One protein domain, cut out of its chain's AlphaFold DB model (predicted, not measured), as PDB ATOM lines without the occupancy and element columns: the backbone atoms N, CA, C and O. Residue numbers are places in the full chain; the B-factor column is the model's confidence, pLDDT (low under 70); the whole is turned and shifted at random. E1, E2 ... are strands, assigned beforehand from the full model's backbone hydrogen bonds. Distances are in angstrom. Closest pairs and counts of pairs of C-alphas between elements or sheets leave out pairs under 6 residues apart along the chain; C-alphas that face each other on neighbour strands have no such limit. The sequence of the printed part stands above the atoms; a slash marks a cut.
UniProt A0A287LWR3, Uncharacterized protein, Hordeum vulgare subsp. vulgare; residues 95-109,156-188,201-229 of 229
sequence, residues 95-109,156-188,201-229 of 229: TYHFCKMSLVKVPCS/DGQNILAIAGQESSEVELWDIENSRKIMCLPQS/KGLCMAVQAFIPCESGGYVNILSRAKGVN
ATOM      1  N   THR A  95      -0.170 -39.408 -23.637       71.06
ATOM      2  CA  THR A  95       0.866 -38.659 -24.368       71.06
ATOM      3  C   THR A  95       1.454 -39.506 -25.498       71.06
ATOM      4  O   THR A  95       1.573 -40.725 -25.385       71.06
ATOM      5  N   TYR A  96       1.798 -38.872 -26.624       72.75
ATOM      6  CA  TYR A  96       2.566 -39.526 -27.686       72.75
ATOM      7  C   TYR A  96       4.045 -39.429 -27.328       72.75
ATOM      8  O   TYR A  96       4.548 -38.339 -27.053       72.75
ATOM      9  N   HIS A  97       4.754 -40.554 -27.295       74.56
ATOM     10  CA  HIS A  97       6.103 -40.568 -26.731       74.56
ATOM     11  C   HIS A  97       7.136 -40.058 -27.729       74.56
ATOM     12  O   HIS A  97       7.401 -40.674 -28.759       74.56
ATOM     13  N   PHE A  98       7.741 -38.926 -27.384       76.00
ATOM     14  CA  PHE A  98       8.886 -38.330 -28.078       76.00
ATOM     15  C   PHE A  98      10.166 -38.353 -27.223       76.00
ATOM     16  O   PHE A  98      11.233 -37.992 -27.711       76.00
ATOM     17  N   CYS A  99      10.059 -38.782 -25.961       85.19
ATOM     18  CA  CYS A  99      11.168 -38.972 -25.027       85.19
ATOM     19  C   CYS A  99      11.267 -40.425 -24.598       85.19
ATOM     20  O   CYS A  99      10.243 -41.050 -24.308       85.19
ATOM     21  N   LYS A 100      12.502 -40.921 -24.491       89.38
ATOM     22  CA  LYS A 100      12.766 -42.197 -23.831       89.38
ATOM     23  C   LYS A 100      12.345 -42.111 -22.365       89.38
ATOM     24  O   LYS A 100      12.571 -41.088 -21.715       89.38
ATOM     25  N   MET A 101      11.721 -43.174 -21.872       91.69
ATOM     26  CA  MET A 101      11.416 -43.331 -20.454       91.69
ATOM     27  C   MET A 101      12.707 -43.435 -19.625       91.69
ATOM     28  O   MET A 101      13.748 -43.853 -20.132       91.69
ATOM     29  N   SER A 102      12.634 -43.114 -18.335       90.81
ATOM     30  CA  SER A 102      13.730 -43.341 -17.389       90.81
ATOM     31  C   SER A 102      13.214 -44.065 -16.160       90.81
ATOM     32  O   SER A 102      12.391 -43.525 -15.425       90.81
ATOM     33  N   LEU A 103      13.750 -45.253 -15.887       90.00
ATOM     34  CA  LEU A 103      13.652 -45.832 -14.548       90.00
ATOM     35  C   LEU A 103      14.457 -44.972 -13.576       90.00
ATOM     36  O   LEU A 103      15.529 -44.473 -13.937       90.00
ATOM     37  N   VAL A 104      13.941 -44.801 -12.363       84.31
ATOM     38  CA  VAL A 104      14.682 -44.145 -11.289       84.31
ATOM     39  C   VAL A 104      15.882 -45.010 -10.920       84.31
ATOM     40  O   VAL A 104      15.751 -46.146 -10.470       84.31
ATOM     41  N   LYS A 105      17.083 -44.470 -11.135       75.00
ATOM     42  CA  LYS A 105      18.327 -45.128 -10.731       75.00
ATOM     43  C   LYS A 105      18.617 -44.821  -9.267       75.00
ATOM     44  O   LYS A 105      18.822 -43.659  -8.918       75.00
ATOM     45  N   VAL A 106      18.683 -45.862  -8.444       67.31
ATOM     46  CA  VAL A 106      19.201 -45.774  -7.076       67.31
ATOM     47  C   VAL A 106      20.687 -46.157  -7.110       67.31
ATOM     48  O   VAL A 106      21.021 -47.227  -7.624       67.31
ATOM     49  N   PRO A 107      21.609 -45.309  -6.635       58.00
ATOM     50  CA  PRO A 107      23.000 -45.665  -6.477       58.00
ATOM     51  C   PRO A 107      23.077 -46.741  -5.405       58.00
ATOM     52  O   PRO A 107      22.584 -46.578  -4.289       58.00
ATOM     53  N   CYS A 108      23.682 -47.868  -5.761       50.53
ATOM     54  CA  CYS A 108      24.004 -48.887  -4.781       50.53
ATOM     55  C   CYS A 108      24.931 -48.257  -3.738       50.53
ATOM     56  O   CYS A 108      26.006 -47.763  -4.084       50.53
ATOM     57  N   SER A 109      24.513 -48.278  -2.471       43.94
ATOM     58  CA  SER A 109      25.418 -48.067  -1.346       43.94
ATOM     59  C   SER A 109      26.568 -49.059  -1.508       43.94
ATOM     60  O   SER A 109      26.373 -50.274  -1.428       43.94
ATOM     61  N   ASP A 156      11.970 -47.568  -1.660       57.81
ATOM     62  CA  ASP A 156      13.062 -48.092  -2.446       57.81
ATOM     63  C   ASP A 156      12.686 -47.731  -3.885       57.81
ATOM     64  O   ASP A 156      11.831 -48.369  -4.497       57.81
ATOM     65  N   GLY A 157      13.192 -46.598  -4.389       60.00
ATOM     66  CA  GLY A 157      12.746 -45.945  -5.632       60.00
ATOM     67  C   GLY A 157      12.956 -46.779  -6.900       60.00
ATOM     68  O   GLY A 157      12.815 -46.284  -8.011       60.00
ATOM     69  N   GLN A 158      13.275 -48.052  -6.723       67.12
ATOM     70  CA  GLN A 158      13.492 -49.108  -7.687       67.12
ATOM     71  C   GLN A 158      12.284 -49.381  -8.607       67.12
ATOM     72  O   GLN A 158      12.493 -49.877  -9.713       67.12
ATOM     73  N   ASN A 159      11.062 -48.979  -8.222       80.69
ATOM     74  CA  ASN A 159       9.821 -49.226  -8.981       80.69
ATOM     75  C   ASN A 159       9.175 -47.970  -9.592       80.69
ATOM     76  O   ASN A 159       8.000 -47.995  -9.967       80.69
ATOM     77  N   ILE A 160       9.915 -46.862  -9.693       88.69
ATOM     78  CA  ILE A 160       9.390 -45.607 -10.244       88.69
ATOM     79  C   ILE A 160       9.864 -45.413 -11.687       88.69
ATOM     80  O   ILE A 160      11.058 -45.483 -11.995       88.69
ATOM     81  N   LEU A 161       8.914 -45.108 -12.569       90.75
ATOM     82  CA  LEU A 161       9.148 -44.795 -13.973       90.75
ATOM     83  C   LEU A 161       8.835 -43.326 -14.265       90.75
ATOM     84  O   LEU A 161       7.733 -42.858 -13.993       90.75
ATOM     85  N   ALA A 162       9.782 -42.616 -14.871       90.50
ATOM     86  CA  ALA A 162       9.601 -41.253 -15.352       90.50
ATOM     87  C   ALA A 162       9.397 -41.223 -16.871       90.50
ATOM     88  O   ALA A 162      10.171 -41.816 -17.630       90.50
ATOM     89  N   ILE A 163       8.364 -40.514 -17.324       88.00
ATOM     90  CA  ILE A 163       7.974 -40.401 -18.737       88.00
ATOM     91  C   ILE A 163       7.657 -38.936 -19.046       88.00
ATOM     92  O   ILE A 163       7.131 -38.231 -18.195       88.00
ATOM     93  N   ALA A 164       7.942 -38.458 -20.257       83.56
ATOM     94  CA  ALA A 164       7.453 -37.145 -20.677       83.56
ATOM     95  C   ALA A 164       5.909 -37.095 -20.697       83.56
ATOM     96  O   ALA A 164       5.241 -38.007 -21.196       83.56
ATOM     97  N   GLY A 165       5.368 -36.019 -20.134       72.00
ATOM     98  CA  GLY A 165       3.944 -35.777 -19.952       72.00
ATOM     99  C   GLY A 165       3.232 -35.261 -21.197       72.00
ATOM    100  O   GLY A 165       3.763 -35.288 -22.310       72.00
ATOM    101  N   GLN A 166       1.963 -34.892 -21.008       69.75
ATOM    102  CA  GLN A 166       1.072 -34.500 -22.100       69.75
ATOM    103  C   GLN A 166       1.499 -33.157 -22.661       69.75
ATOM    104  O   GLN A 166       1.551 -32.974 -23.881       69.75
ATOM    105  N   GLU A 167       1.818 -32.226 -21.764       68.00
ATOM    106  CA  GLU A 167       2.463 -31.005 -22.175       68.00
ATOM    107  C   GLU A 167       3.940 -31.229 -22.444       68.00
ATOM    108  O   GLU A 167       4.646 -32.059 -21.871       68.00
ATOM    109  N   SER A 168       4.415 -30.388 -23.338       65.25
ATOM    110  CA  SER A 168       5.770 -30.380 -23.821       65.25
ATOM    111  C   SER A 168       6.769 -30.184 -22.658       65.25
ATOM    112  O   SER A 168       7.862 -30.719 -22.706       65.25
ATOM    113  N   SER A 169       6.403 -29.499 -21.575       70.44
ATOM    114  CA  SER A 169       7.257 -29.304 -20.393       70.44
ATOM    115  C   SER A 169       7.030 -30.304 -19.257       70.44
ATOM    116  O   SER A 169       7.686 -30.181 -18.224       70.44
ATOM    117  N   GLU A 170       6.098 -31.244 -19.406       80.19
ATOM    118  CA  GLU A 170       5.685 -32.102 -18.302       80.19
ATOM    119  C   GLU A 170       6.503 -33.394 -18.203       80.19
ATOM    120  O   GLU A 170       6.973 -33.946 -19.201       80.19
ATOM    121  N   VAL A 171       6.648 -33.907 -16.982       85.44
ATOM    122  CA  VAL A 171       7.173 -35.241 -16.678       85.44
ATOM    123  C   VAL A 171       6.216 -35.934 -15.719       85.44
ATOM    124  O   VAL A 171       5.920 -35.431 -14.639       85.44
ATOM    125  N   GLU A 172       5.748 -37.111 -16.103       88.00
ATOM    126  CA  GLU A 172       4.904 -37.975 -15.293       88.00
ATOM    127  C   GLU A 172       5.757 -39.011 -14.562       88.00
ATOM    128  O   GLU A 172       6.616 -39.655 -15.170       88.00
ATOM    129  N   LEU A 173       5.481 -39.204 -13.273       90.00
ATOM    130  CA  LEU A 173       6.040 -40.290 -12.473       90.00
ATOM    131  C   LEU A 173       4.982 -41.356 -12.244       90.00
ATOM    132  O   LEU A 173       3.849 -41.050 -11.866       90.00
ATOM    133  N   TRP A 174       5.369 -42.604 -12.459       90.62
ATOM    134  CA  TRP A 174       4.503 -43.767 -12.386       90.62
ATOM    135  C   TRP A 174       5.077 -44.799 -11.424       90.62
ATOM    136  O   TRP A 174       6.264 -45.111 -11.466       90.62
ATOM    137  N   ASP A 175       4.205 -45.332 -10.581       89.81
ATOM    138  CA  ASP A 175       4.431 -46.519  -9.769       89.81
ATOM    139  C   ASP A 175       4.155 -47.729 -10.663       89.81
ATOM    140  O   ASP A 175       3.026 -47.922 -11.127       89.81
ATOM    141  N   ILE A 176       5.208 -48.483 -10.974       88.56
ATOM    142  CA  ILE A 176       5.159 -49.591 -11.932       88.56
ATOM    143  C   ILE A 176       4.365 -50.763 -11.353       88.56
ATOM    144  O   ILE A 176       3.521 -51.333 -12.043       88.56
ATOM    145  N   GLU A 177       4.602 -51.084 -10.082       86.12
ATOM    146  CA  GLU A 177       3.989 -52.213  -9.379       86.12
ATOM    147  C   GLU A 177       2.469 -52.060  -9.325       86.12
ATOM    148  O   GLU A 177       1.725 -52.969  -9.691       86.12
ATOM    149  N   ASN A 178       2.009 -50.863  -8.965       85.50
ATOM    150  CA  ASN A 178       0.583 -50.551  -8.894       85.50
ATOM    151  C   ASN A 178       0.021 -50.007 -10.217       85.50
ATOM    152  O   ASN A 178      -1.169 -49.699 -10.297       85.50
ATOM    153  N   SER A 179       0.861 -49.852 -11.246       87.00
ATOM    154  CA  SER A 179       0.505 -49.296 -12.560       87.00
ATOM    155  C   SER A 179      -0.277 -47.975 -12.479       87.00
ATOM    156  O   SER A 179      -1.206 -47.735 -13.258       87.00
ATOM    157  N   ARG A 180       0.087 -47.098 -11.536       88.88
ATOM    158  CA  ARG A 180      -0.622 -45.834 -11.265       88.88
ATOM    159  C   ARG A 180       0.294 -44.628 -11.406       88.88
ATOM    160  O   ARG A 180       1.474 -44.674 -11.062       88.88
ATOM    161  N   LYS A 181      -0.268 -43.516 -11.874       88.31
ATOM    162  CA  LYS A 181       0.433 -42.232 -11.905       88.31
ATOM    163  C   LYS A 181       0.557 -41.713 -10.472       88.31
ATOM    164  O   LYS A 181      -0.449 -41.595  -9.780       88.31
ATOM    165  N   ILE A 182       1.780 -41.411 -10.049       89.06
ATOM    166  CA  ILE A 182       2.084 -40.800  -8.751       89.06
ATOM    167  C   ILE A 182       1.858 -39.293  -8.852       89.06
ATOM    168  O   ILE A 182       1.135 -38.710  -8.051       89.06
ATOM    169  N   MET A 183       2.474 -38.655  -9.853       85.31
ATOM    170  CA  MET A 183       2.417 -37.203 -10.026       85.31
ATOM    171  C   MET A 183       2.811 -36.759 -11.441       85.31
ATOM    172  O   MET A 183       3.343 -37.540 -12.230       85.31
ATOM    173  N   CYS A 184       2.569 -35.480 -11.735       83.88
ATOM    174  CA  CYS A 184       3.039 -34.779 -12.927       83.88
ATOM    175  C   CYS A 184       3.823 -33.527 -12.502       83.88
ATOM    176  O   CYS A 184       3.394 -32.809 -11.593       83.88
ATOM    177  N   LEU A 185       4.973 -33.288 -13.126       81.06
ATOM    178  CA  LEU A 185       5.864 -32.155 -12.883       81.06
ATOM    179  C   LEU A 185       5.952 -31.272 -14.134       81.06
ATOM    180  O   LEU A 185       6.073 -31.837 -15.212       81.06
ATOM    181  N   PRO A 186       5.995 -29.933 -14.019       73.38
ATOM    182  CA  PRO A 186       5.779 -29.169 -12.793       73.38
ATOM    183  C   PRO A 186       4.335 -29.331 -12.298       73.38
ATOM    184  O   PRO A 186       3.399 -29.342 -13.095       73.38
ATOM    185  N   GLN A 187       4.149 -29.455 -10.981       58.53
ATOM    186  CA  GLN A 187       2.811 -29.469 -10.394       58.53
ATOM    187  C   GLN A 187       2.163 -28.111 -10.677       58.53
ATOM    188  O   GLN A 187       2.604 -27.081 -10.172       58.53
ATOM    189  N   SER A 188       1.141 -28.087 -11.526       52.41
ATOM    190  CA  SER A 188       0.345 -26.888 -11.766       52.41
ATOM    191  C   SER A 188      -0.406 -26.522 -10.480       52.41
ATOM    192  O   SER A 188      -1.528 -26.980 -10.262       52.41
ATOM    193  N   LYS A 201       5.896 -23.067 -25.306       55.56
ATOM    194  CA  LYS A 201       5.569 -24.491 -25.458       55.56
ATOM    195  C   LYS A 201       6.772 -25.202 -26.080       55.56
ATOM    196  O   LYS A 201       6.925 -25.198 -27.296       55.56
ATOM    197  N   GLY A 202       7.679 -25.729 -25.261       55.06
ATOM    198  CA  GLY A 202       8.841 -26.489 -25.729       55.06
ATOM    199  C   GLY A 202       8.707 -27.975 -25.431       55.06
ATOM    200  O   GLY A 202       8.370 -28.309 -24.303       55.06
ATOM    201  N   LEU A 203       8.947 -28.856 -26.411       65.94
ATOM    202  CA  LEU A 203       8.885 -30.323 -26.256       65.94
ATOM    203  C   LEU A 203      10.016 -30.808 -25.353       65.94
ATOM    204  O   LEU A 203      11.169 -30.444 -25.582       65.94
ATOM    205  N   CYS A 204       9.692 -31.622 -24.348       68.94
ATOM    206  CA  CYS A 204      10.647 -32.342 -23.522       68.94
ATOM    207  C   CYS A 204      11.379 -33.288 -24.470       68.94
ATOM    208  O   CYS A 204      10.779 -33.853 -25.368       68.94
ATOM    209  N   MET A 205      12.693 -33.385 -24.386       73.75
ATOM    210  CA  MET A 205      13.510 -34.159 -25.329       73.75
ATOM    211  C   MET A 205      14.332 -35.227 -24.626       73.75
ATOM    212  O   MET A 205      14.808 -36.163 -25.260       73.75
ATOM    213  N   ALA A 206      14.487 -35.090 -23.314       75.94
ATOM    214  CA  ALA A 206      15.131 -36.064 -22.465       75.94
ATOM    215  C   ALA A 206      14.519 -35.975 -21.070       75.94
ATOM    216  O   ALA A 206      14.291 -34.871 -20.570       75.94
ATOM    217  N   VAL A 207      14.301 -37.136 -20.462       83.62
ATOM    218  CA  VAL A 207      13.934 -37.291 -19.057       83.62
ATOM    219  C   VAL A 207      14.935 -38.259 -18.446       83.62
ATOM    220  O   VAL A 207      15.178 -39.327 -19.004       83.62
ATOM    221  N   GLN A 208      15.516 -37.891 -17.311       84.38
ATOM    222  CA  GLN A 208      16.335 -38.781 -16.501       84.38
ATOM    223  C   GLN A 208      15.912 -38.660 -15.044       84.38
ATOM    224  O   GLN A 208      15.826 -37.556 -14.513       84.38
ATOM    225  N   ALA A 209      15.681 -39.803 -14.408       84.19
ATOM    226  CA  ALA A 209      15.257 -39.893 -13.022       84.19
ATOM    227  C   ALA A 209      16.274 -40.685 -12.191       84.19
ATOM    228  O   ALA A 209      16.764 -41.730 -12.626       84.19
ATOM    229  N   PHE A 210      16.634 -40.177 -11.014       79.12
ATOM    230  CA  PHE A 210      17.651 -40.779 -10.146       79.12
ATOM    231  C   PHE A 210      17.480 -40.334  -8.692       79.12
ATOM    232  O   PHE A 210      16.910 -39.282  -8.431       79.12
ATOM    233  N   ILE A 211      17.993 -41.108  -7.741       78.25
ATOM    234  CA  ILE A 211      18.056 -40.734  -6.320       78.25
ATOM    235  C   ILE A 211      19.538 -40.564  -5.964       78.25
ATOM    236  O   ILE A 211      20.242 -41.553  -5.956       78.25
ATOM    237  N   PRO A 212      20.089 -39.365  -5.737       70.94
ATOM    238  CA  PRO A 212      21.471 -39.211  -5.267       70.94
ATOM    239  C   PRO A 212      21.716 -39.906  -3.916       70.94
ATOM    240  O   PRO A 212      20.826 -39.922  -3.072       70.94
ATOM    241  N   CYS A 213      22.938 -40.390  -3.657       60.41
ATOM    242  CA  CYS A 213      23.301 -40.971  -2.351       60.41
ATOM    243  C   CYS A 213      23.043 -40.011  -1.176       60.41
ATOM    244  O   CYS A 213      22.731 -40.443  -0.073       60.41
ATOM    245  N   GLU A 214      23.180 -38.709  -1.424       63.25
ATOM    246  CA  GLU A 214      23.083 -37.656  -0.412       63.25
ATOM    247  C   GLU A 214      21.658 -37.093  -0.266       63.25
ATOM    248  O   GLU A 214      21.413 -36.267   0.606       63.25
ATOM    249  N   SER A 215      20.693 -37.518  -1.095       57.16
ATOM    250  CA  SER A 215      19.373 -36.874  -1.164       57.16
ATOM    251  C   SER A 215      18.362 -37.362  -0.128       57.16
ATOM    252  O   SER A 215      17.184 -37.063  -0.272       57.16
ATOM    253  N   GLY A 216      18.747 -38.157   0.873       57.09
ATOM    254  CA  GLY A 216      17.792 -38.662   1.870       57.09
ATOM    255  C   GLY A 216      16.595 -39.431   1.277       57.09
ATOM    256  O   GLY A 216      15.551 -39.510   1.915       57.09
ATOM    257  N   GLY A 217      16.719 -39.971   0.054       65.31
ATOM    258  CA  GLY A 217      15.658 -40.719  -0.635       65.31
ATOM    259  C   GLY A 217      14.816 -39.926  -1.645       65.31
ATOM    260  O   GLY A 217      13.919 -40.502  -2.258       65.31
ATOM    261  N   TYR A 218      15.088 -38.636  -1.885       71.25
ATOM    262  CA  TYR A 218      14.328 -37.862  -2.881       71.25
ATOM    263  C   TYR A 218      14.676 -38.248  -4.328       71.25
ATOM    264  O   TYR A 218      15.851 -38.285  -4.716       71.25
ATOM    265  N   VAL A 219      13.637 -38.442  -5.149       77.31
ATOM    266  CA  VAL A 219      13.748 -38.633  -6.604       77.31
ATOM    267  C   VAL A 219      14.028 -37.295  -7.283       77.31
ATOM    268  O   VAL A 219      13.235 -36.360  -7.209       77.31
ATOM    269  N   ASN A 220      15.147 -37.223  -7.992       77.31
ATOM    270  CA  ASN A 220      15.564 -36.085  -8.796       77.31
ATOM    271  C   ASN A 220      15.256 -36.344 -10.270       77.31
ATOM    272  O   ASN A 220      15.555 -37.418 -10.796       77.31
ATOM    273  N   ILE A 221      14.680 -35.340 -10.935       81.44
ATOM    274  CA  ILE A 221      14.314 -35.388 -12.351       81.44
ATOM    275  C   ILE A 221      15.094 -34.318 -13.105       81.44
ATOM    276  O   ILE A 221      14.926 -33.126 -12.863       81.44
ATOM    277  N   LEU A 222      15.908 -34.752 -14.061       78.62
ATOM    278  CA  LEU A 222      16.501 -33.880 -15.062       78.62
ATOM    279  C   LEU A 222      15.661 -33.969 -16.335       78.62
ATOM    280  O   LEU A 222      15.528 -35.044 -16.924       78.62
ATOM    281  N   SER A 223      15.112 -32.841 -16.773       78.56
ATOM    282  CA  SER A 223      14.415 -32.737 -18.051       78.56
ATOM    283  C   SER A 223      15.032 -31.641 -18.914       78.56
ATOM    284  O   SER A 223      15.512 -30.619 -18.421       78.56
ATOM    285  N   ARG A 224      15.050 -31.858 -20.231       72.81
ATOM    286  CA  ARG A 224      15.493 -30.847 -21.200       72.81
ATOM    287  C   ARG A 224      14.381 -30.594 -22.195       72.81
ATOM    288  O   ARG A 224      13.987 -31.524 -22.885       72.81
ATOM    289  N   ALA A 225      13.935 -29.348 -22.328       69.25
ATOM    290  CA  ALA A 225      12.962 -28.953 -23.340       69.25
ATOM    291  C   ALA A 225      13.613 -28.129 -24.459       69.25
ATOM    292  O   ALA A 225      14.522 -27.333 -24.212       69.25
ATOM    293  N   LYS A 226      13.147 -28.298 -25.700       65.12
ATOM    294  CA  LYS A 226      13.512 -27.414 -26.817       65.12
ATOM    295  C   LYS A 226      12.429 -26.353 -26.978       65.12
ATOM    296  O   LYS A 226      11.309 -26.684 -27.348       65.12
ATOM    297  N   GLY A 227      12.765 -25.091 -26.709       56.56
ATOM    298  CA  GLY A 227      11.854 -23.970 -26.943       56.56
ATOM    299  C   GLY A 227      11.517 -23.832 -28.428       56.56
ATOM    300  O   GLY A 227      12.415 -23.862 -29.271       56.56
ATOM    301  N   VAL A 228      10.230 -23.696 -28.742       55.91
ATOM    302  CA  VAL A 228       9.777 -23.252 -30.063       55.91
ATOM    303  C   VAL A 228       9.833 -21.721 -30.047       55.91
ATOM    304  O   VAL A 228       9.282 -21.101 -29.133       55.91
ATOM    305  N   ASN A 229      10.596 -21.138 -30.977       47.91
ATOM    306  CA  ASN A 229      10.675 -19.687 -31.180       47.91
ATOM    307  C   ASN A 229       9.549 -19.211 -32.089       47.91
ATOM    308  O   ASN A 229       9.198 -19.976 -33.014       47.91
TER     309      ASN A 229
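AT A GLANCE: This is residues 95 to 109, 156 to 188 and 201 to 229 of the 229 residues of an uncharacterized protein of Hordeum vulgare subsp. vulgare (UniProt A0A287LWR3). A small sandwich of two sheets, only partly face to face with their strands crossed at 39 degrees: the long hairpin E4 E5 covers the E1 side of a three-stranded sheet, E1 E2 E3, and E3 lies beyond it. The opening stretch, residues 95 to 109, has no named element, and its residues 102 to 103 pair with E1. The printed part has 77 residues, no named helix and five named strands, E1 to E5 in chain order; it is all strand, with 31 residues in named elements, under half. Both sheets are antiparallel, and the whole is compact, with a radius of gyration of the C-alphas of 12.7 A and spans of 43 by 26 by 23 A.

HOW THE PARTS SIT: Residues 102 to 103 pair antiparallel with residues 161 to 162 of E1, residues 160 to 164. E1, E2 (171 to 175) and E3 (180 to 185) form a meander, each strand the antiparallel neighbour of the one before. N 163 and O 172 are 2.9 A apart, N 171 and O 185 2.8 A. E4 (203 to 210) and E5 (220 to 226) are an antiparallel hairpin, with N 205 and O 224 at 2.7 A. The closest C-alphas of E1 and E4, those of Ala 162 and Ala 209, are 6.3 A apart. E3 is apart from E4 and E5.

IN THESE COORDINATES: E1 begins at C-alpha 160 (9.390, -45.607, -10.244) and spans 13.6 A, E2 13.5 A, E3 15.2 A, E4 21.1 A and E5 20.1 A, ending at C-alpha 226 (13.512, -27.414, -26.817).

THE WHOLE: The farthest C-alphas, of Ser 109 and Asn 229, are 43.7 A apart. Residues 110 to 155 and 189 to 200 are not printed; the C-alpha gaps are 12.4 A and 14.8 A. Of the links printed whole, none is long. Mean pLDDT of the printed part is 74.8; 26 residues are under 70, among them 213 to 217.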